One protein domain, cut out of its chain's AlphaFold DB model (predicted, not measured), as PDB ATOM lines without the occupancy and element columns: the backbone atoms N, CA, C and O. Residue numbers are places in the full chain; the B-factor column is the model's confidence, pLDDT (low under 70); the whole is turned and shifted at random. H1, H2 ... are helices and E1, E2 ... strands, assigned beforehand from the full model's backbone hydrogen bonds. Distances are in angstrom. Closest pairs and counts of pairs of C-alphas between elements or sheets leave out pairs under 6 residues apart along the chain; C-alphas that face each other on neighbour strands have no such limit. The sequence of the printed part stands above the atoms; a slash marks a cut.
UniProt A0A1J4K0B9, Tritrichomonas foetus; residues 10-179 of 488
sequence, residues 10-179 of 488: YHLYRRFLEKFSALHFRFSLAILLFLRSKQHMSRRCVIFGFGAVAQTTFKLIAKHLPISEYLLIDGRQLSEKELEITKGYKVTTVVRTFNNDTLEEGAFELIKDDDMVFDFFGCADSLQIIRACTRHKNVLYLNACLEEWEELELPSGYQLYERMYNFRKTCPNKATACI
ATOM      1  N   TYR A  10     -74.987  14.481 -21.951       38.28
ATOM      2  CA  TYR A  10     -73.666  14.011 -21.513       38.28
ATOM      3  C   TYR A  10     -73.473  14.145 -19.995       38.28
ATOM      4  O   TYR A  10     -72.951  13.241 -19.348       38.28
ATOM      5  N   HIS A  11     -73.949  15.238 -19.390       39.84
ATOM      6  CA  HIS A  11     -73.834  15.447 -17.945       39.84
ATOM      7  C   HIS A  11     -74.755  14.514 -17.133       39.84
ATOM      8  O   HIS A  11     -74.357  14.027 -16.073       39.84
ATOM      9  N   LEU A  12     -75.959  14.208 -17.639       39.81
ATOM     10  CA  LEU A  12     -76.832  13.184 -17.053       39.81
ATOM     11  C   LEU A  12     -76.267  11.772 -17.229       39.81
ATOM     12  O   LEU A  12     -76.326  10.996 -16.280       39.81
ATOM     13  N   TYR A  13     -75.686  11.456 -18.389       41.50
ATOM     14  CA  TYR A  13     -75.016  10.180 -18.641       41.50
ATOM     15  C   TYR A  13     -73.798   9.994 -17.728       41.50
ATOM     16  O   TYR A  13     -73.666   8.954 -17.090       41.50
ATOM     17  N   ARG A  14     -72.973  11.033 -17.548       37.72
ATOM     18  CA  ARG A  14     -71.832  11.020 -16.620       37.72
ATOM     19  C   ARG A  14     -72.276  10.836 -15.167       37.72
ATOM     20  O   ARG A  14     -71.740   9.976 -14.484       37.72
ATOM     21  N   ARG A  15     -73.317  11.546 -14.712       40.34
ATOM     22  CA  ARG A  15     -73.895  11.346 -13.367       40.34
ATOM     23  C   ARG A  15     -74.554   9.980 -13.186       40.34
ATOM     24  O   ARG A  15     -74.579   9.458 -12.073       40.34
ATOM     25  N   PHE A  16     -75.121   9.420 -14.252       40.75
ATOM     26  CA  PHE A  16     -75.667   8.068 -14.246       40.75
ATOM     27  C   PHE A  16     -74.535   7.043 -14.116       40.75
ATOM     28  O   PHE A  16     -74.615   6.211 -13.222       40.75
ATOM     29  N   LEU A  17     -73.451   7.178 -14.889       39.59
ATOM     30  CA  LEU A  17     -72.237   6.359 -14.783       39.59
ATOM     31  C   LEU A  17     -71.533   6.503 -13.426       39.59
ATOM     32  O   LEU A  17     -71.130   5.497 -12.861       39.59
ATOM     33  N   GLU A  18     -71.444   7.708 -12.858       40.19
ATOM     34  CA  GLU A  18     -70.875   7.956 -11.521       40.19
ATOM     35  C   GLU A  18     -71.709   7.296 -10.410       40.19
ATOM     36  O   GLU A  18     -71.165   6.732  -9.461       40.19
ATOM     37  N   LYS A  19     -73.045   7.314 -10.520       36.66
ATOM     38  CA  LYS A  19     -73.923   6.613  -9.567       36.66
ATOM     39  C   LYS A  19     -73.928   5.098  -9.780       36.66
ATOM     40  O   LYS A  19     -74.026   4.363  -8.798       36.66
ATOM     41  N   PHE A  20     -73.818   4.628 -11.024       38.53
ATOM     42  CA  PHE A  20     -73.725   3.202 -11.344       38.53
ATOM     43  C   PHE A  20     -72.373   2.615 -10.925       38.53
ATOM     44  O   PHE A  20     -72.349   1.512 -10.376       38.53
ATOM     45  N   SER A  21     -71.275   3.360 -11.104       42.34
ATOM     46  CA  SER A  21     -69.937   2.966 -10.655       42.34
ATOM     47  C   SER A  21     -69.875   2.920  -9.131       42.34
ATOM     48  O   SER A  21     -69.429   1.916  -8.588       42.34
ATOM     49  N   ALA A  22     -70.443   3.906  -8.429       37.81
ATOM     50  CA  ALA A  22     -70.503   3.914  -6.967       37.81
ATOM     51  C   ALA A  22     -71.354   2.770  -6.377       37.81
ATOM     52  O   ALA A  22     -71.074   2.301  -5.271       37.81
ATOM     53  N   LEU A  23     -72.392   2.310  -7.088       31.92
ATOM     54  CA  LEU A  23     -73.232   1.187  -6.656       31.92
ATOM     55  C   LEU A  23     -72.587  -0.176  -6.970       31.92
ATOM     56  O   LEU A  23     -72.641  -1.065  -6.123       31.92
ATOM     57  N   HIS A  24     -71.913  -0.327  -8.118       38.66
ATOM     58  CA  HIS A  24     -71.116  -1.525  -8.440       38.66
ATOM     59  C   HIS A  24     -69.879  -1.664  -7.544       38.66
ATOM     60  O   HIS A  24     -69.568  -2.768  -7.101       38.66
ATOM     61  N   PHE A  25     -69.243  -0.547  -7.170       43.12
ATOM     62  CA  PHE A  25     -68.122  -0.517  -6.224       43.12
ATOM     63  C   PHE A  25     -68.476  -1.155  -4.866       43.12
ATOM     64  O   PHE A  25     -67.601  -1.654  -4.165       43.12
ATOM     65  N   ARG A  26     -69.765  -1.176  -4.487       42.81
ATOM     66  CA  ARG A  26     -70.237  -1.759  -3.221       42.81
ATOM     67  C   ARG A  26     -70.488  -3.271  -3.269       42.81
ATOM     68  O   ARG A  26     -70.469  -3.880  -2.203       42.81
ATOM     69  N   PHE A  27     -70.699  -3.872  -4.444       41.16
ATOM     70  CA  PHE A  27     -70.935  -5.320  -4.575       41.16
ATOM     71  C   PHE A  27     -69.633  -6.103  -4.815       41.16
ATOM     72  O   PHE A  27     -69.385  -7.072  -4.103       41.16
ATOM     73  N   SER A  28     -68.739  -5.602  -5.676       52.19
ATOM     74  CA  SER A  28     -67.414  -6.196  -5.950       52.19
ATOM     75  C   SER A  28     -66.466  -6.225  -4.738       52.19
ATOM     76  O   SER A  28     -65.506  -6.991  -4.691       52.19
ATOM     77  N   LEU A  29     -66.735  -5.414  -3.709       61.88
ATOM     78  CA  LEU A  29     -65.940  -5.392  -2.480       61.88
ATOM     79  C   LEU A  29     -66.257  -6.548  -1.522       61.88
ATOM     80  O   LEU A  29     -65.530  -6.716  -0.548       61.88
ATOM     81  N   ALA A  30     -67.314  -7.336  -1.741       67.69
ATOM     82  CA  ALA A  30     -67.742  -8.360  -0.785       67.69
ATOM     83  C   ALA A  30     -66.662  -9.430  -0.544       67.69
ATOM     84  O   ALA A  30     -66.408  -9.796   0.604       67.69
ATOM     85  N   ILE A  31     -65.975  -9.869  -1.605       68.75
ATOM     86  CA  ILE A  31     -64.864 -10.827  -1.518       68.75
ATOM     87  C   ILE A  31     -63.691 -10.226  -0.739       68.75
ATOM     88  O   ILE A  31     -63.179 -10.852   0.187       68.75
ATOM     89  N   LEU A  32     -63.289  -8.999  -1.071       73.19
ATOM     90  CA  LEU A  32     -62.162  -8.328  -0.416       73.19
ATOM     91  C   LEU A  32     -62.471  -8.011   1.055       73.19
ATOM     92  O   LEU A  32     -61.630  -8.210   1.927       73.19
ATOM     93  N   LEU A  33     -63.703  -7.602   1.363       71.25
ATOM     94  CA  LEU A  33     -64.180  -7.401   2.732       71.25
ATOM     95  C   LEU A  33     -64.212  -8.718   3.511       71.25
ATOM     96  O   LEU A  33     -63.813  -8.747   4.678       71.25
ATOM     97  N   PHE A  34     -64.639  -9.813   2.876       73.44
ATOM     98  CA  PHE A  34     -64.601 -11.141   3.476       73.44
ATOM     99  C   PHE A  34     -63.164 -11.565   3.788       73.44
ATOM    100  O   PHE A  34     -62.884 -11.897   4.938       73.44
ATOM    101  N   LEU A  35     -62.245 -11.489   2.822       73.31
ATOM    102  CA  LEU A  35     -60.835 -11.835   3.025       73.31
ATOM    103  C   LEU A  35     -60.204 -10.982   4.131       73.31
ATOM    104  O   LEU A  35     -59.599 -11.522   5.055       73.31
ATOM    105  N   ARG A  36     -60.439  -9.666   4.122       68.31
ATOM    106  CA  ARG A  36     -59.949  -8.756   5.166       68.31
ATOM    107  C   ARG A  36     -60.505  -9.077   6.554       68.31
ATOM    108  O   ARG A  36     -59.803  -8.920   7.551       68.31
ATOM    109  N   SER A  37     -61.753  -9.539   6.640       63.97
ATOM    110  CA  SER A  37     -62.370  -9.927   7.917       63.97
ATOM    111  C   SER A  37     -61.727 -11.175   8.541       63.97
ATOM    112  O   SER A  37     -61.863 -11.411   9.744       63.97
ATOM    113  N   LYS A  38     -60.974 -11.964   7.762       70.25
ATOM    114  CA  LYS A  38     -60.264 -13.167   8.217       70.25
ATOM    115  C   LYS A  38     -58.893 -12.837   8.817       70.25
ATOM    116  O   LYS A  38     -57.909 -13.490   8.498       70.25
ATOM    117  N   GLN A  39     -58.815 -11.875   9.743       62.09
ATOM    118  CA  GLN A  39     -57.545 -11.516  10.402       62.09
ATOM    119  C   GLN A  39     -56.863 -12.691  11.127       62.09
ATOM    120  O   GLN A  39     -55.647 -12.702  11.252       62.09
ATOM    121  N   HIS A  40     -57.611 -13.710  11.561       58.12
ATOM    122  CA  HIS A  40     -57.044 -14.933  12.152       58.12
ATOM    123  C   HIS A  40     -56.294 -15.820  11.142       58.12
ATOM    124  O   HIS A  40     -55.569 -16.717  11.555       58.12
ATOM    125  N   MET A  41     -56.469 -15.576   9.840       67.75
ATOM    126  CA  MET A  41     -55.760 -16.234   8.739       67.75
ATOM    127  C   MET A  41     -54.626 -15.350   8.200       67.75
ATOM    128  O   MET A  41     -54.213 -15.520   7.055       67.75
ATOM    129  N   SER A  42     -54.171 -14.354   8.973       79.44
ATOM    130  CA  SER A  42     -53.192 -13.388   8.486       79.44
ATOM    131  C   SER A  42     -51.864 -14.055   8.146       79.44
ATOM    132  O   SER A  42     -51.280 -14.724   9.000       79.44
ATOM    133  N   ARG A  43     -51.373 -13.820   6.931       92.06
ATOM    134  CA  ARG A  43     -50.102 -14.359   6.437       92.06
ATOM    135  C   ARG A  43     -49.020 -13.290   6.447       92.06
ATOM    136  O   ARG A  43     -49.317 -12.094   6.429       92.06
ATOM    137  N   ARG A  44     -47.759 -13.714   6.447       97.31
ATOM    138  CA  ARG A  44     -46.645 -12.821   6.133       97.31
ATOM    139  C   ARG A  44     -46.539 -12.678   4.615       97.31
ATOM    140  O   ARG A  44     -46.639 -13.661   3.886       97.31
ATOM    141  N   CYS A  45     -46.354 -11.449   4.150       98.19
ATOM    142  CA  CYS A  45     -46.161 -11.138   2.739       98.19
ATOM    143  C   CYS A  45     -44.673 -10.927   2.457       98.19
ATOM    144  O   CYS A  45     -44.051 -10.049   3.054       98.19
ATOM    145  N   VAL A  46     -44.106 -11.698   1.539       98.62
ATOM    146  CA  VAL A  46     -42.726 -11.547   1.070       98.62
ATOM    147  C   VAL A  46     -42.771 -10.922  -0.317       98.62
ATOM    148  O   VAL A  46     -43.448 -11.442  -1.195       98.62
ATOM    149  N   ILE A  47     -42.094  -9.793  -0.506       98.44
ATOM    150  CA  ILE A  47     -42.055  -9.070  -1.777       98.44
ATOM    151  C   ILE A  47     -40.605  -9.016  -2.252       98.44
ATOM    152  O   ILE A  47     -39.766  -8.390  -1.601       98.44
ATOM    153  N   PHE A  48     -40.324  -9.669  -3.376       97.69
ATOM    154  CA  PHE A  48     -39.046  -9.586  -4.078       97.69
ATOM    155  C   PHE A  48     -39.101  -8.423  -5.074       97.69
ATOM    156  O   PHE A  48     -39.953  -8.409  -5.954       97.69
ATOM    157  N   GLY A  49     -38.219  -7.438  -4.911       95.44
ATOM    158  CA  GLY A  49     -38.209  -6.184  -5.663       95.44
ATOM    159  C   GLY A  49     -39.256  -5.185  -5.164       95.44
ATOM    160  O   GLY A  49     -40.438  -5.500  -5.048       95.44
ATOM    161  N   PHE A  50     -38.847  -3.941  -4.888       95.94
ATOM    162  CA  PHE A  50     -39.757  -2.884  -4.420       95.94
ATOM    163  C   PHE A  50     -39.847  -1.683  -5.378       95.94
ATOM    164  O   PHE A  50     -39.880  -0.521  -4.969       95.94
ATOM    165  N   GLY A  51     -39.892  -1.969  -6.685       93.88
ATOM    166  CA  GLY A  51     -40.100  -0.980  -7.750       93.88
ATOM    167  C   GLY A  51     -41.546  -0.471  -7.871       93.88
ATOM    168  O   GLY A  51     -42.381  -0.669  -6.990       93.88
ATOM    169  N   ALA A  52     -41.868   0.177  -8.995       93.69
ATOM    170  CA  ALA A  52     -43.143   0.875  -9.199       93.69
ATOM    171  C   ALA A  52     -44.391  -0.033  -9.095       93.69
ATOM    172  O   ALA A  52     -45.377   0.323  -8.442       93.69
ATOM    173  N   VAL A  53     -44.336  -1.230  -9.689       95.56
ATOM    174  CA  VAL A  53     -45.413  -2.234  -9.598       95.56
ATOM    175  C   VAL A  53     -45.586  -2.718  -8.159       95.56
ATOM    176  O   VAL A  53     -46.705  -2.737  -7.644       95.56
ATOM    177  N   ALA A  54     -44.485  -3.051  -7.483       96.88
ATOM    178  CA  ALA A  54     -44.499  -3.535  -6.108       96.88
ATOM    179  C   ALA A  54     -45.064  -2.493  -5.132       96.88
ATOM    180  O   ALA A  54     -45.875  -2.829  -4.276       96.88
ATOM    181  N   GLN A  55     -44.697  -1.219  -5.294       96.81
ATOM    182  CA  GLN A  55     -45.203  -0.111  -4.479       96.81
ATOM    183  C   GLN A  55     -46.719   0.069  -4.629       96.81
ATOM    184  O   GLN A  55     -47.434   0.225  -3.635       96.81
ATOM    185  N   THR A  56     -47.229  -0.007  -5.860       97.00
ATOM    186  CA  THR A  56     -48.673   0.083  -6.136       97.00
ATOM    187  C   THR A  56     -49.409  -1.139  -5.590       97.00
ATOM    188  O   THR A  56     -50.405  -1.003  -4.876       97.00
ATOM    189  N   THR A  57     -48.869  -2.335  -5.833       97.88
ATOM    190  CA  THR A  57     -49.426  -3.599  -5.336       97.88
ATOM    191  C   THR A  57     -49.455  -3.636  -3.814       97.88
ATOM    192  O   THR A  57     -50.486  -3.982  -3.244       97.88
ATOM    193  N   PHE A  58     -48.387  -3.188  -3.145       97.75
ATOM    194  CA  PHE A  58     -48.301  -3.095  -1.687       97.75
ATOM    195  C   PHE A  58     -49.496  -2.334  -1.097       97.75
ATOM    196  O   PHE A  58     -50.125  -2.801  -0.147       97.75
ATOM    197  N   LYS A  59     -49.861  -1.184  -1.678       95.88
ATOM    198  CA  LYS A  59     -51.005  -0.387  -1.206       95.88
ATOM    199  C   LYS A  59     -52.327  -1.136  -1.341       95.88
ATOM    200  O   LYS A  59     -53.154  -1.063  -0.431       95.88
ATOM    201  N   LEU A  60     -52.522  -1.859  -2.441       95.75
ATOM    202  CA  LEU A  60     -53.732  -2.640  -2.691       95.75
ATOM    203  C   LEU A  60     -53.817  -3.851  -1.752       95.75
ATOM    204  O   LEU A  60     -54.832  -4.028  -1.078       95.75
ATOM    205  N   ILE A  61     -52.748  -4.638  -1.623       94.81
ATOM    206  CA  ILE A  61     -52.746  -5.810  -0.735       94.81
ATOM    207  C   ILE A  61     -52.881  -5.399   0.732       94.81
ATOM    208  O   ILE A  61     -53.635  -6.029   1.464       94.81
ATOM    209  N   ALA A  62     -52.250  -4.304   1.162       93.94
ATOM    210  CA  ALA A  62     -52.388  -3.792   2.525       93.94
ATOM    211  C   ALA A  62     -53.807  -3.300   2.839       93.94
ATOM    212  O   ALA A  62     -54.262  -3.362   3.983       93.94
ATOM    213  N   LYS A  63     -54.532  -2.832   1.818       91.88
ATOM    214  CA  LYS A  63     -55.922  -2.382   1.944       91.88
ATOM    215  C   LYS A  63     -56.911  -3.548   2.049       91.88
ATOM    216  O   LYS A  63     -57.942  -3.383   2.711       91.88
ATOM    217  N   HIS A  64     -56.613  -4.696   1.432       92.31
ATOM    218  CA  HIS A  64     -57.613  -5.749   1.185       92.31
ATOM    219  C   HIS A  64     -57.269  -7.150   1.670       92.31
ATOM    220  O   HIS A  64     -58.184  -7.904   1.996       92.31
ATOM    221  N   LEU A  65     -55.995  -7.527   1.708       91.44
ATOM    222  CA  LEU A  65     -55.585  -8.880   2.067       91.44
ATOM    223  C   LEU A  65     -55.238  -8.965   3.562       91.44
ATOM    224  O   LEU A  65     -54.769  -7.987   4.153       91.44
ATOM    225  N   PRO A  66     -55.473 -10.118   4.210       88.19
ATOM    226  CA  PRO A  66     -55.145 -10.310   5.615       88.19
ATOM    227  C   PRO A  66     -53.630 -10.529   5.775       88.19
ATOM    228  O   PRO A  66     -53.159 -11.662   5.799       88.19
ATOM    229  N   ILE A  67     -52.860  -9.445   5.888       92.94
ATOM    230  CA  ILE A  67     -51.401  -9.498   6.069       92.94
ATOM    231  C   ILE A  67     -51.015  -9.087   7.492       92.94
ATOM    232  O   ILE A  67     -51.482  -8.066   7.999       92.94
ATOM    233  N   SER A  68     -50.167  -9.884   8.146       93.81
ATOM    234  CA  SER A  68     -49.657  -9.608   9.500       93.81
ATOM    235  C   SER A  68     -48.373  -8.780   9.490       93.81
ATOM    236  O   SER A  68     -48.178  -7.911  10.343       93.81
ATOM    237  N   GLU A  69     -47.490  -9.051   8.533       96.75
ATOM    238  CA  GLU A  69     -46.220  -8.360   8.350       96.75
ATOM    239  C   GLU A  69     -45.692  -8.517   6.925       96.75
ATOM    240  O   GLU A  69     -46.084  -9.431   6.199       96.75
ATOM    241  N   TYR A  70     -44.772  -7.631   6.554       98.44
ATOM    242  CA  TYR A  70     -44.138  -7.598   5.244       98.44
ATOM    243  C   TYR A  70     -42.631  -7.805   5.362       98.44
ATOM    244  O   TYR A  70     -41.976  -7.230   6.234       98.44
ATOM    245  N   LEU A  71     -42.081  -8.584   4.440       98.50
ATOM    246  CA  LEU A  71     -40.655  -8.701   4.187       98.50
ATOM    247  C   LEU A  71     -40.382  -8.179   2.776       98.50
ATOM    248  O   LEU A  71     -40.827  -8.788   1.809       98.50
ATOM    249  N   LEU A  72     -39.671  -7.061   2.663       98.44
ATOM    250  CA  LEU A  72     -39.245  -6.499   1.382       98.44
ATOM    251  C   LEU A  72     -37.801  -6.903   1.119       98.44
ATOM    252  O   LEU A  72     -36.935  -6.654   1.959       98.44
ATOM    253  N   ILE A  73     -37.546  -7.511  -0.031       97.88
ATOM    254  CA  ILE A  73     -36.223  -7.980  -0.435       97.88
ATOM    255  C   ILE A  73     -35.839  -7.218  -1.692       97.88
ATOM    256  O   ILE A  73     -36.550  -7.290  -2.688       97.88
ATOM    257  N   ASP A  74     -34.731  -6.487  -1.662       96.19
ATOM    258  CA  ASP A  74     -34.277  -5.716  -2.819       96.19
ATOM    259  C   ASP A  74     -32.750  -5.776  -2.963       96.19
ATOM    260  O   ASP A  74     -32.023  -5.927  -1.981       96.19
ATOM    261  N   GLY A  75     -32.243  -5.674  -4.192       93.31
ATOM    262  CA  GLY A  75     -30.803  -5.642  -4.464       93.31
ATOM    263  C   GLY A  75     -30.135  -4.342  -4.008       93.31
ATOM    264  O   GLY A  75     -28.912  -4.292  -3.877       93.31
ATOM    265  N   ARG A  76     -30.925  -3.295  -3.743       93.69
ATOM    266  CA  ARG A  76     -30.455  -1.997  -3.245       93.69
ATOM    267  C   ARG A  76     -31.142  -1.601  -1.943       93.69
ATOM    268  O   ARG A  76     -32.192  -2.112  -1.570       93.69
ATOM    269  N   GLN A  77     -30.559  -0.609  -1.278       96.06
ATOM    270  CA  GLN A  77     -31.251   0.091  -0.203       96.06
ATOM    271  C   GLN A  77     -32.465   0.842  -0.766       96.06
ATOM    272  O   GLN A  77     -32.367   1.542  -1.782       96.06
ATOM    273  N   LEU A  78     -33.605   0.692  -0.092       95.56
ATOM    274  CA  LEU A  78     -34.806   1.464  -0.388       95.56
ATOM    275  C   LEU A  78     -34.614   2.902   0.097       95.56
ATOM    276  O   LEU A  78     -34.070   3.144   1.175       95.56
ATOM    277  N   SER A  79     -35.050   3.860  -0.711       93.88
ATOM    278  CA  SER A  79     -35.011   5.278  -0.361       93.88
ATOM    279  C   SER A  79     -36.022   5.609   0.737       93.88
ATOM    280  O   SER A  79     -37.019   4.909   0.916       93.88
ATOM    281  N   GLU A  80     -35.819   6.728   1.439       93.25
ATOM    282  CA  GLU A  80     -36.776   7.213   2.445       93.25
ATOM    283  C   GLU A  80     -38.191   7.326   1.864       93.25
ATOM    284  O   GLU A  80     -39.141   6.834   2.461       93.25
ATOM    285  N   LYS A  81     -38.319   7.871   0.647       90.56
ATOM    286  CA  LYS A  81     -39.598   8.022  -0.059       90.56
ATOM    287  C   LYS A  81     -40.305   6.688  -0.316       90.56
ATOM    288  O   LYS A  81     -41.528   6.626  -0.248       90.56
ATOM    289  N   GLU A  82     -39.560   5.627  -0.608       93.62
ATOM    290  CA  GLU A  82     -40.136   4.289  -0.777       93.62
ATOM    291  C   GLU A  82     -40.579   3.706   0.564       93.62
ATOM    292  O   GLU A  82     -41.648   3.108   0.659       93.62
ATOM    293  N   LEU A  83     -39.808   3.935   1.628       94.75
ATOM    294  CA  LEU A  83     -40.173   3.497   2.974       94.75
ATOM    295  C   LEU A  83     -41.413   4.229   3.508       94.75
ATOM    296  O   LEU A  83     -42.225   3.611   4.200       94.75
ATOM    297  N   GLU A  84     -41.623   5.499   3.136       94.50
ATOM    298  CA  GLU A  84     -42.837   6.263   3.468       94.50
ATOM    299  C   GLU A  84     -44.127   5.530   3.062       94.50
ATOM    300  O   GLU A  84     -45.113   5.565   3.798       94.50
ATOM    301  N   ILE A  85     -44.115   4.808   1.934       94.62
ATOM    302  CA  ILE A  85     -45.269   4.048   1.412       94.62
ATOM    303  C   ILE A  85     -45.728   2.975   2.408       94.62
ATOM    304  O   ILE A  85     -46.914   2.636   2.471       94.62
ATOM    305  N   THR A  86     -44.790   2.474   3.210       95.81
ATOM    306  CA  THR A  86     -44.984   1.371   4.151       95.81
ATOM    307  C   THR A  86     -45.240   1.823   5.589       95.81
ATOM    308  O   THR A  86     -45.444   0.989   6.477       95.81
ATOM    309  N   LYS A  87     -45.286   3.138   5.844       94.44
ATOM    310  CA  LYS A  87     -45.596   3.675   7.172       94.44
ATOM    311  C   LYS A  87     -46.936   3.157   7.687       94.44
ATOM    312  O   LYS A  87     -47.946   3.167   6.989       94.44
ATOM    313  N   GLY A  88     -46.932   2.744   8.954       94.94
ATOM    314  CA  GLY A  88     -48.097   2.168   9.627       94.94
ATOM    315  C   GLY A  88     -48.205   0.645   9.518       94.94
ATOM    316  O   GLY A  88     -49.089   0.074  10.151       94.94
ATOM    317  N   TYR A  89     -47.300  -0.017   8.789       96.56
ATOM    318  CA  TYR A  89     -47.250  -1.475   8.669       96.56
ATOM    319  C   TYR A  89     -45.991  -2.055   9.326       96.56
ATOM    320  O   TYR A  89     -44.956  -1.395   9.426       96.56
ATOM    321  N   LYS A  90     -46.068  -3.315   9.777       97.38
ATOM    322  CA  LYS A  90     -44.903  -4.060  10.272       97.38
ATOM    323  C   LYS A  90     -44.087  -4.536   9.072       97.38
ATOM    324  O   LYS A  90     -44.468  -5.510   8.427       97.38
ATOM    325  N   VAL A  91     -42.996  -3.839   8.767       98.06
ATOM    326  CA  VAL A  91     -42.157  -4.105   7.592       98.06
ATOM    327  C   VAL A  91     -40.714  -4.365   8.007       98.06
ATOM    328  O   VAL A  91     -40.141  -3.618   8.795       98.06
ATOM    329  N   THR A  92     -40.133  -5.427   7.456       98.19
ATOM    330  CA  THR A  92     -38.697  -5.715   7.500       98.19
ATOM    331  C   THR A  92     -38.131  -5.566   6.097       98.19
ATOM    332  O   THR A  92     -38.722  -6.076   5.148       98.19
ATOM    333  N   THR A  93     -36.989  -4.897   5.955       98.19
ATOM    334  CA  THR A  93     -36.270  -4.786   4.683       98.19
ATOM    335  C   THR A  93     -34.997  -5.623   4.718       98.19
ATOM    336  O   THR A  93     -34.287  -5.665   5.724       98.19
ATOM    337  N   VAL A  94     -34.706  -6.301   3.615       97.88
ATOM    338  CA  VAL A  94     -33.483  -7.072   3.405       97.88
ATOM    339  C   VAL A  94     -32.854  -6.603   2.107       97.88
ATOM    340  O   VAL A  94     -33.467  -6.693   1.048       97.88
ATOM    341  N   VAL A  95     -31.614  -6.125   2.198       97.50
ATOM    342  CA  VAL A  95     -30.816  -5.821   1.012       97.50
ATOM    343  C   VAL A  95     -29.983  -7.037   0.654       97.50
ATOM    344  O   VAL A  95     -29.075  -7.405   1.401       97.50
ATOM    345  N   ARG A  96     -30.314  -7.678  -0.466       95.56
ATOM    346  CA  ARG A  96     -29.629  -8.875  -0.954       95.56
ATOM    347  C   ARG A  96     -29.653  -8.898  -2.473       95.56
ATOM    348  O   ARG A  96     -30.712  -8.876  -3.089       95.56
ATOM    349  N   THR A  97     -28.467  -8.967  -3.062       93.19
ATOM    350  CA  THR A  97     -28.296  -9.258  -4.484       93.19
ATOM    351  C   THR A  97     -28.227 -10.766  -4.666       93.19
ATOM    352  O   THR A  97     -27.589 -11.459  -3.870       93.19
ATOM    353  N   PHE A  98     -28.867 -11.261  -5.718       93.69
ATOM    354  CA  PHE A  98     -28.801 -12.655  -6.130       93.69
ATOM    355  C   PHE A  98     -28.176 -12.751  -7.517       93.69
ATOM    356  O   PHE A  98     -28.122 -11.773  -8.259       93.69
ATOM    357  N   ASN A  99     -27.712 -13.944  -7.849       92.69
ATOM    358  CA  ASN A  99     -27.319 -14.340  -9.193       92.69
ATOM    359  C   ASN A  99     -27.939 -15.709  -9.504       92.69
ATOM    360  O   ASN A  99     -28.584 -16.312  -8.636       92.69
ATOM    361  N   ASN A 100     -27.693 -16.214 -10.712       91.12
ATOM    362  CA  ASN A 100     -28.246 -17.485 -11.169       91.12
ATOM    363  C   ASN A 100     -27.940 -18.684 -10.258       91.12
ATOM    364  O   ASN A 100     -28.753 -19.599 -10.194       91.12
ATOM    365  N   ASP A 101     -26.830 -18.663  -9.519       93.38
ATOM    366  CA  ASP A 101     -26.417 -19.775  -8.654       93.38
ATOM    367  C   ASP A 101     -26.936 -19.652  -7.210       93.38
ATOM    368  O   ASP A 101     -26.865 -20.607  -6.436       93.38
ATOM    369  N   THR A 102     -27.410 -18.470  -6.803       95.69
ATOM    370  CA  THR A 102     -27.713 -18.157  -5.393       95.69
ATOM    371  C   THR A 102     -29.172 -17.818  -5.126       95.69
ATOM    372  O   THR A 102     -29.574 -17.791  -3.960       95.69
ATOM    373  N   LEU A 103     -29.965 -17.545  -6.166       96.06
ATOM    374  CA  LEU A 103     -31.340 -17.087  -6.009       96.06
ATOM    375  C   LEU A 103     -32.239 -18.147  -5.372       96.06
ATOM    376  O   LEU A 103     -32.923 -17.823  -4.405       96.06
ATOM    377  N   GLU A 104     -32.217 -19.398  -5.846       96.50
ATOM    378  CA  GLU A 104     -33.089 -20.449  -5.296       96.50
ATOM    379  C   GLU A 104     -32.863 -20.665  -3.788       96.50
ATOM    380  O   GLU A 104     -33.795 -20.534  -2.992       96.50
ATOM    381  N   GLU A 105     -31.627 -20.951  -3.366       98.06
ATOM    382  CA  GLU A 105     -31.332 -21.181  -1.942       98.06
ATOM    383  C   GLU A 105     -31.531 -19.914  -1.106       98.06
ATOM    384  O   GLU A 105     -32.062 -19.963   0.004       98.06
ATOM    385  N   GLY A 106     -31.168 -18.751  -1.646       97.44
ATOM    386  CA  GLY A 106     -31.346 -17.489  -0.949       97.44
ATOM    387  C   GLY A 106     -32.817 -17.102  -0.759       97.44
ATOM    388  O   GLY A 106     -33.172 -16.570   0.294       97.44
ATOM    389  N   ALA A 107     -33.683 -17.398  -1.731       97.62
ATOM    390  CA  ALA A 107     -35.129 -17.256  -1.594       97.62
ATOM    391  C   ALA A 107     -35.683 -18.269  -0.582       97.62
ATOM    392  O   ALA A 107     -36.481 -17.894   0.280       97.62
ATOM    393  N   PHE A 108     -35.211 -19.521  -0.619       98.00
ATOM    394  CA  PHE A 108     -35.613 -20.565   0.324       98.00
ATOM    395  C   PHE A 108     -35.340 -20.173   1.784       98.00
ATOM    396  O   PHE A 108     -36.195 -20.405   2.633       98.00
ATOM    397  N   GLU A 109     -34.200 -19.540   2.074       98.00
ATOM    398  CA  GLU A 109     -33.846 -19.048   3.417       98.00
ATOM    399  C   GLU A 109     -34.771 -17.930   3.935       98.00
ATOM    400  O   GLU A 109     -34.962 -17.782   5.146       98.00
ATOM    401  N   LEU A 110     -35.300 -17.099   3.034       97.81
ATOM    402  CA  LEU A 110     -36.094 -15.915   3.381       97.81
ATOM    403  C   LEU A 110     -37.589 -16.236   3.513       97.81
ATOM    404  O   LEU A 110     -38.280 -15.643   4.357       97.81
ATOM    405  N   ILE A 111     -38.069 -17.180   2.705       98.31
ATOM    406  CA  ILE A 111     -39.445 -17.682   2.692       98.31
ATOM    407  C   ILE A 111     -39.657 -18.666   3.855       98.31
ATOM    408  O   ILE A 111     -38.738 -19.346   4.307       98.31
ATOM    409  N   LYS A 112     -40.880 -18.709   4.378       97.88
ATOM    410  CA  LYS A 112     -41.341 -19.630   5.421       97.88
ATOM    411  C   LYS A 112     -42.672 -20.249   5.014       97.88
ATOM    412  O   LYS A 112     -43.371 -19.717   4.154       97.88
ATOM    413  N   ASP A 113     -43.036 -21.336   5.693       96.69
ATOM    414  CA  ASP A 113     -44.377 -21.917   5.619       96.69
ATOM    415  C   ASP A 113     -45.470 -20.837   5.766       96.69
ATOM    416  O   ASP A 113     -45.327 -19.880   6.531       96.69
ATOM    417  N   ASP A 114     -46.561 -21.014   5.019       95.50
ATOM    418  CA  ASP A 114     -47.750 -20.154   4.972       95.50
ATOM    419  C   ASP A 114     -47.540 -18.721   4.424       95.50
ATOM    420  O   ASP A 114     -48.499 -17.941   4.372       95.50
ATOM    421  N   ASP A 115     -46.339 -18.366   3.954       97.56
ATOM    422  CA  ASP A 115     -46.083 -17.066   3.321       97.56
ATOM    423  C   ASP A 115     -46.937 -16.837   2.056       97.56
ATOM    424  O   ASP A 115     -47.399 -17.760   1.377       97.56
ATOM    425  N   MET A 116     -47.131 -15.560   1.727       97.75
ATOM    426  CA  MET A 116     -47.568 -15.102   0.408       97.75
ATOM    427  C   MET A 116     -46.403 -14.391  -0.263       97.75
ATOM    428  O   MET A 116     -45.945 -13.362   0.235       97.75
ATOM    429  N   VAL A 117     -45.925 -14.929  -1.375       98.62
ATOM    430  CA  VAL A 117     -44.780 -14.411  -2.118       98.62
ATOM    431  C   VAL A 117     -45.273 -13.644  -3.338       98.62
ATOM    432  O   VAL A 117     -46.018 -14.179  -4.153       98.62
ATOM    433  N   PHE A 118     -44.838 -12.393  -3.450       98.56
ATOM    434  CA  PHE A 118     -44.974 -11.564  -4.639       98.56
ATOM    435  C   PHE A 118     -43.588 -11.348  -5.235       98.56
ATOM    436  O   PHE A 118     -42.704 -10.778  -4.592       98.56
ATOM    437  N   ASP A 119     -43.408 -11.820  -6.455       97.56
ATOM    438  CA  ASP A 119     -42.177 -11.733  -7.211       97.56
ATOM    439  C   ASP A 119     -42.274 -10.624  -8.261       97.56
ATOM    440  O   ASP A 119     -43.002 -10.719  -9.251       97.56
ATOM    441  N   PHE A 120     -41.555  -9.538  -7.988       95.88
ATOM    442  CA  PHE A 120     -41.399  -8.372  -8.849       95.88
ATOM    443  C   PHE A 120     -39.914  -8.067  -9.109       95.88
ATOM    444  O   PHE A 120     -39.562  -6.918  -9.406       95.88
ATOM    445  N   PHE A 121     -39.026  -9.062  -8.981       87.00
ATOM    446  CA  PHE A 121     -37.658  -8.929  -9.469       87.00
ATOM    447  C   PHE A 121     -37.650  -9.066 -10.990       87.00
ATOM    448  O   PHE A 121     -37.706 -10.165 -11.525       87.00
ATOM    449  N   GLY A 122     -37.552  -7.934 -11.690       73.69
ATOM    450  CA  GLY A 122     -37.244  -7.954 -13.120       73.69
ATOM    451  C   GLY A 122     -35.848  -8.535 -13.365       73.69
ATOM    452  O   GLY A 122     -34.932  -8.269 -12.578       73.69
ATOM    453  N   CYS A 123     -35.689  -9.289 -14.455       70.44
ATOM    454  CA  CYS A 123     -34.415  -9.862 -14.906       70.44
ATOM    455  C   CYS A 123     -33.798 -10.920 -13.965       70.44
ATOM    456  O   CYS A 123     -32.577 -11.075 -13.916       70.44
ATOM    457  N   ALA A 124     -34.625 -11.639 -13.201       84.94
ATOM    458  CA  ALA A 124     -34.221 -12.775 -12.375       84.94
ATOM    459  C   ALA A 124     -35.065 -14.006 -12.732       84.94
ATOM    460  O   ALA A 124     -36.257 -13.880 -12.984       84.94
ATOM    461  N   ASP A 125     -34.479 -15.207 -12.734       91.25
ATOM    462  CA  ASP A 125     -35.216 -16.422 -13.112       91.25
ATOM    463  C   ASP A 125     -36.316 -16.779 -12.097       91.25
ATOM    464  O   ASP A 125     -36.048 -17.337 -11.024       91.25
ATOM    465  N   SER A 126     -37.570 -16.504 -12.470       94.19
ATOM    466  CA  SER A 126     -38.753 -16.762 -11.644       94.19
ATOM    467  C   SER A 126     -38.873 -18.236 -11.235       94.19
ATOM    468  O   SER A 126     -39.338 -18.533 -10.132       94.19
ATOM    469  N   LEU A 127     -38.416 -19.192 -12.063       94.00
ATOM    470  CA  LEU A 127     -38.490 -20.621 -11.728       94.00
ATOM    471  C   LEU A 127     -37.697 -20.962 -10.467       94.00
ATOM    472  O   LEU A 127     -38.095 -21.871  -9.738       94.00
ATOM    473  N   GLN A 128     -36.600 -20.257 -10.193       95.75
ATOM    474  CA  GLN A 128     -35.810 -20.477  -8.982       95.75
ATOM    475  C   GLN A 128     -36.585 -20.074  -7.724       95.75
ATOM    476  O   GLN A 128     -36.587 -20.804  -6.732       95.75
ATOM    477  N   ILE A 129     -37.310 -18.954  -7.773       96.88
ATOM    478  CA  ILE A 129     -38.139 -18.497  -6.650       96.88
ATOM    479  C   ILE A 129     -39.344 -19.426  -6.473       96.88
ATOM    480  O   ILE A 129     -39.664 -19.810  -5.347       96.88
ATOM    481  N   ILE A 130     -39.968 -19.878  -7.567       96.31
ATOM    482  CA  ILE A 130     -41.054 -20.865  -7.505       96.31
ATOM    483  C   ILE A 130     -40.547 -22.172  -6.872       96.31
ATOM    484  O   ILE A 130     -41.185 -22.691  -5.956       96.31
ATOM    485  N   ARG A 131     -39.380 -22.690  -7.286       96.06
ATOM    486  CA  ARG A 131     -38.755 -23.886  -6.680       96.06
ATOM    487  C   ARG A 131     -38.527 -23.708  -5.185       96.06
ATOM    488  O   ARG A 131     -38.907 -24.594  -4.414       96.06
ATOM    489  N   ALA A 132     -38.003 -22.558  -4.768       97.12
ATOM    490  CA  ALA A 132     -37.852 -22.219  -3.359       97.12
ATOM    491  C   ALA A 132     -39.194 -22.257  -2.607       97.12
ATOM    492  O   ALA A 132     -39.280 -22.879  -1.549       97.12
ATOM    493  N   CYS A 133     -40.261 -21.681  -3.178       97.06
ATOM    494  CA  CYS A 133     -41.610 -21.737  -2.605       97.06
ATOM    495  C   CYS A 133     -42.105 -23.181  -2.450       97.06
ATOM    496  O   CYS A 133     -42.661 -23.536  -1.413       97.06
ATOM    497  N   THR A 134     -41.854 -24.046  -3.441       95.38
ATOM    498  CA  THR A 134     -42.340 -25.437  -3.423       95.38
ATOM    499  C   THR A 134     -41.721 -26.302  -2.322       95.38
ATOM    500  O   THR A 134     -42.261 -27.365  -2.001       95.38
ATOM    501  N   ARG A 135     -40.609 -25.857  -1.726       95.56
ATOM    502  CA  ARG A 135     -39.931 -26.526  -0.605       95.56
ATOM    503  C   ARG A 135     -40.546 -26.191   0.758       95.56
ATOM    504  O   ARG A 135     -40.202 -26.843   1.741       95.56
ATOM    505  N   HIS A 136     -41.456 -25.221   0.807       96.06
ATOM    506  CA  HIS A 136     -42.201 -24.813   1.997       96.06
ATOM    507  C   HIS A 136     -43.670 -25.243   1.894       96.06
ATOM    508  O   HIS A 136     -44.199 -25.527   0.814       96.06
ATOM    509  N   LYS A 137     -44.353 -25.317   3.035       93.94
ATOM    510  CA  LYS A 137     -45.770 -25.686   3.104       93.94
ATOM    511  C   LYS A 137     -46.653 -24.469   2.889       93.94
ATOM    512  O   LYS A 137     -46.412 -23.414   3.464       93.94
ATOM    513  N   ASN A 138     -47.723 -24.647   2.114       93.69
ATOM    514  CA  ASN A 138     -48.795 -23.662   1.928       93.69
ATOM    515  C   ASN A 138     -48.337 -22.272   1.452       93.69
ATOM    516  O   ASN A 138     -49.070 -21.300   1.655       93.69
ATOM    517  N   VAL A 139     -47.160 -22.154   0.834       97.50
ATOM    518  CA  VAL A 139     -46.677 -20.880   0.292       97.50
ATOM    519  C   VAL A 139     -47.407 -20.582  -1.006       97.50
ATOM    520  O   VAL A 139     -47.317 -21.353  -1.958       97.50
ATOM    521  N   LEU A 140     -48.125 -19.464  -1.034       98.00
ATOM    522  CA  LEU A 140     -48.713 -18.951  -2.268       98.00
ATOM    523  C   LEU A 140     -47.681 -18.085  -2.976       98.00
ATOM    524  O   LEU A 140     -46.977 -17.319  -2.322       98.00
ATOM    525  N   TYR A 141     -47.614 -18.188  -4.295       98.44
ATOM    526  CA  TYR A 141     -46.684 -17.417  -5.115       98.44
ATOM    527  C   TYR A 141     -47.438 -16.652  -6.198       98.44
ATOM    528  O   TYR A 141     -48.465 -17.117  -6.694       98.44
ATOM    529  N   LEU A 142     -46.914 -15.492  -6.570       98.25
ATOM    530  CA  LEU A 142     -47.355 -14.730  -7.724       98.25
ATOM    531  C   LEU A 142     -46.182 -13.965  -8.331       98.25
ATOM    532  O   LEU A 142     -45.434 -13.345  -7.581       98.25
ATOM    533  N   ASN A 143     -46.084 -13.920  -9.659       97.50
ATOM    534  CA  ASN A 143     -45.291 -12.920 -10.382       97.50
ATOM    535  C   ASN A 143     -46.173 -12.106 -11.342       97.50
ATOM    536  O   ASN A 143     -47.301 -12.493 -11.646       97.50
ATOM    537  N   ALA A 144     -45.674 -10.952 -11.793       94.94
ATOM    538  CA  ALA A 144     -46.336 -10.170 -12.845       94.94
ATOM    539  C   ALA A 144     -45.978 -10.662 -14.256       94.94
ATOM    540  O   ALA A 144     -46.791 -10.537 -15.166       94.94
ATOM    541  N   CYS A 145     -44.782 -11.224 -14.415       91.38
ATOM    542  CA  CYS A 145     -44.251 -11.782 -15.650       91.38
ATOM    543  C   CYS A 145     -43.266 -12.902 -15.307       91.38
ATOM    544  O   CYS A 145     -42.550 -12.830 -14.303       91.38
ATOM    545  N   LEU A 146     -43.243 -13.947 -16.129       91.31
ATOM    546  CA  LEU A 146     -42.197 -14.959 -16.094       91.31
ATOM    547  C   LEU A 146     -40.887 -14.371 -16.634       91.31
ATOM    548  O   LEU A 146     -40.804 -13.986 -17.798       91.31
ATOM    549  N   GLU A 147     -39.867 -14.328 -15.784       89.44
ATOM    550  CA  GLU A 147     -38.571 -13.717 -16.080       89.44
ATOM    551  C   GLU A 147     -37.458 -14.767 -16.149       89.44
ATOM    552  O   GLU A 147     -37.561 -15.876 -15.608       89.44
ATOM    553  N   GLU A 148     -36.368 -14.394 -16.809       87.38
ATOM    554  CA  GLU A 148     -35.132 -15.161 -16.864       87.38
ATOM    555  C   GLU A 148     -33.918 -14.260 -16.661       87.38
ATOM    556  O   GLU A 148     -33.998 -13.037 -16.762       87.38
ATOM    557  N   TRP A 149     -32.780 -14.874 -16.350       85.75
ATOM    558  CA  TRP A 149     -31.519 -14.149 -16.259       85.75
ATOM    559  C   TRP A 149     -31.107 -13.592 -17.619       85.75
ATOM    560  O   TRP A 149     -31.202 -14.294 -18.628       85.75
ATOM    561  N   GLU A 150     -30.587 -12.361 -17.624       72.81
ATOM    562  CA  GLU A 150     -30.099 -11.691 -18.833       72.81
ATOM    563  C   GLU A 150     -29.072 -12.567 -19.566       72.81
ATOM    564  O   GLU A 150     -29.101 -12.642 -20.783       72.81
ATOM    565  N   GLU A 151     -28.228 -13.334 -18.864       67.88
ATOM    566  CA  GLU A 151     -27.220 -14.195 -19.496       67.88
ATOM    567  C   GLU A 151     -27.792 -15.384 -20.293       67.88
ATOM    568  O   GLU A 151     -27.048 -16.019 -21.047       67.88
ATOM    569  N   LEU A 152     -29.077 -15.722 -20.124       71.50
ATOM    570  CA  LEU A 152     -29.724 -16.812 -20.860       71.50
ATOM    571  C   LEU A 152     -30.248 -16.379 -22.237       71.50
ATOM    572  O   LEU A 152     -30.355 -17.255 -23.096       71.50
ATOM    573  N   GLU A 153     -30.571 -15.086 -22.424       70.75
ATOM    574  CA  GLU A 153     -31.264 -14.476 -23.582       70.75
ATOM    575  C   GLU A 153     -31.964 -15.496 -24.504       70.75
ATOM    576  O   GLU A 153     -31.478 -15.792 -25.604       70.75
ATOM    577  N   LEU A 154     -33.105 -16.070 -24.085       74.94
ATOM    578  CA  LEU A 154     -33.735 -17.100 -24.907       74.94
ATOM    579  C   LEU A 154     -34.249 -16.517 -26.239       74.94
ATOM    580  O   LEU A 154     -34.952 -15.491 -26.257       74.94
ATOM    581  N   PRO A 155     -33.985 -17.210 -27.366       73.25
ATOM    582  CA  PRO A 155     -34.434 -16.797 -28.693       73.25
ATOM    583  C   PRO A 155     -35.931 -16.474 -28.807       73.25
ATOM    584  O   PRO A 155     -36.295 -15.605 -29.595       73.25
ATOM    585  N   SER A 156     -36.797 -17.141 -28.034       82.25
ATOM    586  CA  SER A 156     -38.257 -16.946 -28.049       82.25
ATOM    587  C   SER A 156     -38.867 -17.107 -26.655       82.25
ATOM    588  O   SER A 156     -38.373 -17.884 -25.834       82.25
ATOM    589  N   GLY A 157     -39.983 -16.403 -26.410       82.38
ATOM    590  CA  GLY A 157     -40.774 -16.568 -25.185       82.38
ATOM    591  C   GLY A 157     -41.281 -18.003 -25.000       82.38
ATOM    592  O   GLY A 157     -41.405 -18.475 -23.874       82.38
ATOM    593  N   TYR A 158     -41.473 -18.751 -26.090       88.00
ATOM    594  CA  TYR A 158     -41.929 -20.140 -26.046       88.00
ATOM    595  C   TYR A 158     -41.013 -21.039 -25.210       88.00
ATOM    596  O   TYR A 158     -41.489 -21.835 -24.405       88.00
ATOM    597  N   GLN A 159     -39.694 -20.890 -25.353       87.38
ATOM    598  CA  GLN A 159     -38.729 -21.730 -24.640       87.38
ATOM    599  C   GLN A 159     -38.760 -21.484 -23.128       87.38
ATOM    600  O   GLN A 159     -38.628 -22.429 -22.346       87.38
ATOM    601  N   LEU A 160     -38.983 -20.235 -22.712       88.38
ATOM    602  CA  LEU A 160     -39.157 -19.883 -21.305       88.38
ATOM    603  C   LEU A 160     -40.410 -20.559 -20.724       88.38
ATOM    604  O   LEU A 160     -40.356 -21.176 -19.658       88.38
ATOM    605  N   TYR A 161     -41.516 -20.545 -21.469       90.19
ATOM    606  CA  TYR A 161     -42.761 -21.186 -21.043       90.19
ATOM    607  C   TYR A 161     -42.658 -22.704 -21.048       90.19
ATOM    608  O   TYR A 161     -43.152 -23.339 -20.123       90.19
ATOM    609  N   GLU A 162     -41.974 -23.312 -22.015       90.62
ATOM    610  CA  GLU A 162     -41.735 -24.758 -22.014       90.62
ATOM    611  C   GLU A 162     -40.956 -25.207 -20.772       90.62
ATOM    612  O   GLU A 162     -41.282 -26.236 -20.173       90.62
ATOM    613  N   ARG A 163     -39.969 -24.421 -20.311       91.19
ATOM    614  CA  ARG A 163     -39.280 -24.682 -19.032       91.19
ATOM    615  C   ARG A 163     -40.272 -24.674 -17.864       91.19
ATOM    616  O   ARG A 163     -40.252 -25.602 -17.050       91.19
ATOM    617  N   MET A 164     -41.166 -23.685 -17.811       93.06
ATOM    618  CA  MET A 164     -42.234 -23.590 -16.808       93.06
ATOM    619  C   MET A 164     -43.225 -24.754 -16.892       93.06
ATOM    620  O   MET A 164     -43.463 -25.415 -15.881       93.06
ATOM    621  N   TYR A 165     -43.729 -25.100 -18.074       93.12
ATOM    622  CA  TYR A 165     -44.671 -26.202 -18.263       93.12
ATOM    623  C   TYR A 165     -44.066 -27.561 -17.909       93.12
ATOM    624  O   TYR A 165     -44.732 -28.407 -17.306       93.12
ATOM    625  N   ASN A 166     -42.793 -27.787 -18.234       93.94
ATOM    626  CA  ASN A 166     -42.093 -29.008 -17.843       93.94
ATOM    627  C   ASN A 166     -41.884 -29.086 -16.325       93.94
ATOM    628  O   ASN A 166     -42.033 -30.160 -15.733       93.94
ATOM    629  N   PHE A 167     -41.633 -27.949 -15.674       94.50
ATOM    630  CA  PHE A 167     -41.628 -27.884 -14.218       94.50
ATOM    631  C   PHE A 167     -43.026 -28.142 -13.625       94.50
ATOM    632  O   PHE A 167     -43.159 -29.008 -12.763       94.50
ATOM    633  N   ARG A 168     -44.089 -27.512 -14.149       94.88
ATOM    634  CA  ARG A 168     -45.494 -27.734 -13.741       94.88
ATOM    635  C   ARG A 168     -45.887 -29.213 -13.762       94.88
ATOM    636  O   ARG A 168     -46.516 -29.676 -12.816       94.88
ATOM    637  N   LYS A 169     -45.479 -29.977 -14.784       93.69
ATOM    638  CA  LYS A 169     -45.764 -31.428 -14.898       93.69
ATOM    639  C   LYS A 169     -45.120 -32.274 -13.796       93.69
ATOM    640  O   LYS A 169     -45.624 -33.348 -13.481       93.69
ATOM    641  N   THR A 170     -43.980 -31.834 -13.267       91.50
ATOM    642  CA  THR A 170     -43.159 -32.607 -12.321       91.50
ATOM    643  C   THR A 170     -43.220 -32.072 -10.893       91.50
ATOM    644  O   THR A 170     -42.748 -32.745  -9.979       91.50
ATOM    645  N   CYS A 171     -43.818 -30.897 -10.682       91.06
ATOM    646  CA  CYS A 171     -43.953 -30.260  -9.380       91.06
ATOM    647  C   CYS A 171     -44.942 -31.032  -8.481       91.06
ATOM    648  O   CYS A 171     -46.139 -31.060  -8.774       91.06
ATOM    649  N   PRO A 172     -44.488 -31.641  -7.365       85.38
ATOM    650  CA  PRO A 172     -45.375 -32.371  -6.460       85.38
ATOM    651  C   PRO A 172     -46.166 -31.441  -5.529       85.38
ATOM    652  O   PRO A 172     -47.179 -31.856  -4.964       85.38
ATOM    653  N   ASN A 173     -45.692 -30.205  -5.333       88.81
ATOM    654  CA  ASN A 173     -46.353 -29.219  -4.491       88.81
ATOM    655  C   ASN A 173     -47.591 -28.673  -5.217       88.81
ATOM    656  O   ASN A 173     -47.522 -28.308  -6.390       88.81
ATOM    657  N   LYS A 174     -48.721 -28.647  -4.505       92.88
ATOM    658  CA  LYS A 174     -50.006 -28.165  -5.018       92.88
ATOM    659  C   LYS A 174     -50.332 -26.743  -4.585       92.88
ATOM    660  O   LYS A 174     -51.370 -26.248  -4.993       92.88
ATOM    661  N   ALA A 175     -49.504 -26.096  -3.772       96.38
ATOM    662  CA  ALA A 175     -49.733 -24.718  -3.377       96.38
ATOM    663  C   ALA A 175     -49.842 -23.829  -4.622       96.38
ATOM    664  O   ALA A 175     -49.063 -23.978  -5.567       96.38
ATOM    665  N   THR A 176     -50.848 -22.959  -4.639       98.00
ATOM    666  CA  THR A 176     -51.160 -22.169  -5.827       98.00
ATOM    667  C   THR A 176     -50.061 -21.147  -6.111       98.00
ATOM    668  O   THR A 176     -49.752 -20.296  -5.274       98.00
ATOM    669  N   ALA A 177     -49.500 -21.222  -7.316       97.94
ATOM    670  CA  ALA A 177     -48.556 -20.262  -7.869       97.94
ATOM    671  C   ALA A 177     -49.196 -19.604  -9.098       97.94
ATOM    672  O   ALA A 177     -49.438 -20.276 -10.097       97.94
ATOM    673  N   CYS A 178     -49.493 -18.309  -9.008       98.00
ATOM    674  CA  CYS A 178     -50.101 -17.524 -10.081       98.00
ATOM    675  C   CYS A 178     -48.994 -16.978 -10.981       98.00
ATOM    676  O   CYS A 178     -48.275 -16.062 -10.584       98.00
ATOM    677  N   ILE A 179     -48.843 -17.555 -12.163       97.06
ATOM    678  CA  ILE A 179     -47.859 -17.094 -13.138       97.06
ATOM    679  C   ILE A 179     -48.495 -16.010 -14.000       97.06
ATOM    680  O   ILE A 179     -49.675 -16.110 -14.337       97.06
TER     681      ILE A 179
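AT A GLANCE: This is residues 10 to 179 of the 488 residues of a protein of Tritrichomonas foetus (UniProt A0A1J4K0B9). A twisted sheet of five parallel strands makes the core, with H3 over one face and H6 over the other; H5 packs beside H6, and H7 runs next to H6 farther from the sheet. Residues 10 to 28, with H1 as residues 10 to 24, stick out as a free arm and make much of the length. The 170 printed residues hold seven named helices and five named strands, in the order H1 H2 E1 H3 E2 H4 E3 H5 E4 H6 E5 H7, and the sheet's order is E3 E2 E1 E4 E5. The class is mixed, helices and strands; the whole is only just compact, close to loose, with a radius of gyration of the C-alphas of 18.6 A and spans of 59 by 37 by 33 A.

IN THESE COORDINATES: The strands are E1, residues 43 to 48, 16.0 A long; E2, 67 to 74, 19.7 A; E3, 91 to 95, 13.2 A; E4, 116 to 119; and E5, 140 to 143. E1 begins at C-alpha 43 (-50.102, -14.359, 6.437). The helices are H1, residues 10 to 24, 20.5 A; H2, 29 to 37; H3, 52 to 64, 19.0 A; H4, 80 to 84; H5, 103 to 110; H6, 126 to 134; and H7, 157 to 170, 20.7 A. H1 begins at C-alpha 10 (-73.666, 14.011, -21.513), and H7 ends at C-alpha 170 (-43.159, -32.607, -12.321).

HOW THE PARTS SIT: From edge strand E3 to edge strand E5 the strands' lines turn by 57 degrees. Across E3 and E2, N 72 and O 92 are 2.8 A apart; across E2 and E1, N 47 and O 71, 2.8 A; across E1 and E4, N 46 and O 116, 2.8 A; across E4 and E5, N 117 and O 140, 2.8 A; these pairs are within hydrogen-bond range. E1, H3, E2; E2, H4, E3; and E4, H6, E5 are strand-helix-strand units, parallel neighbours joined through a helix, and E3, H5, E4 is a split one, with E2 and E1 between its strands; these crossovers are right-handed. H3 runs along the strands at a height over the sheet of 9.6 A. H6, on the opposite face, is over E4 and E5 at 9.4 A. H5 only grazes the sheet with residues 107 to 110 and touches H6 at a steep tilt of 40 degrees, the same way; the closest C-alphas, of Glu 104 and Gln 128, are 4.6 A apart. H7 is close to H6 but not clearly touching, with the C-alphas of Leu 127 and Met 164 closest at 7.0 A. H2 touches H3 at residue 64 alone, with the C-alphas of Leu 32 and His 64 closest at 5.5 A. H4 is close to H3 but not clearly touching, with the C-alphas of Gln 55 and Glu 82 closest at 7.7 A. Every O i to N i+4 pair is within hydrogen-bond range in H1, H2, H3, H4 and H6; H5 has 3 of 4 and H7 9 of 10.

THE WHOLE: The C-alphas farthest apart, of Leu 12 and Asp 101, are 60.8 A apart. The printed part has no cut, and its one long link, E5 to H7, has 13 residues. Residues 177 to 178 pair in parallel with residues 141 to 142 of E5. The model's pLDDT is under 70 at residues 10 to 31, 36 to 37, 39 to 41 and 151.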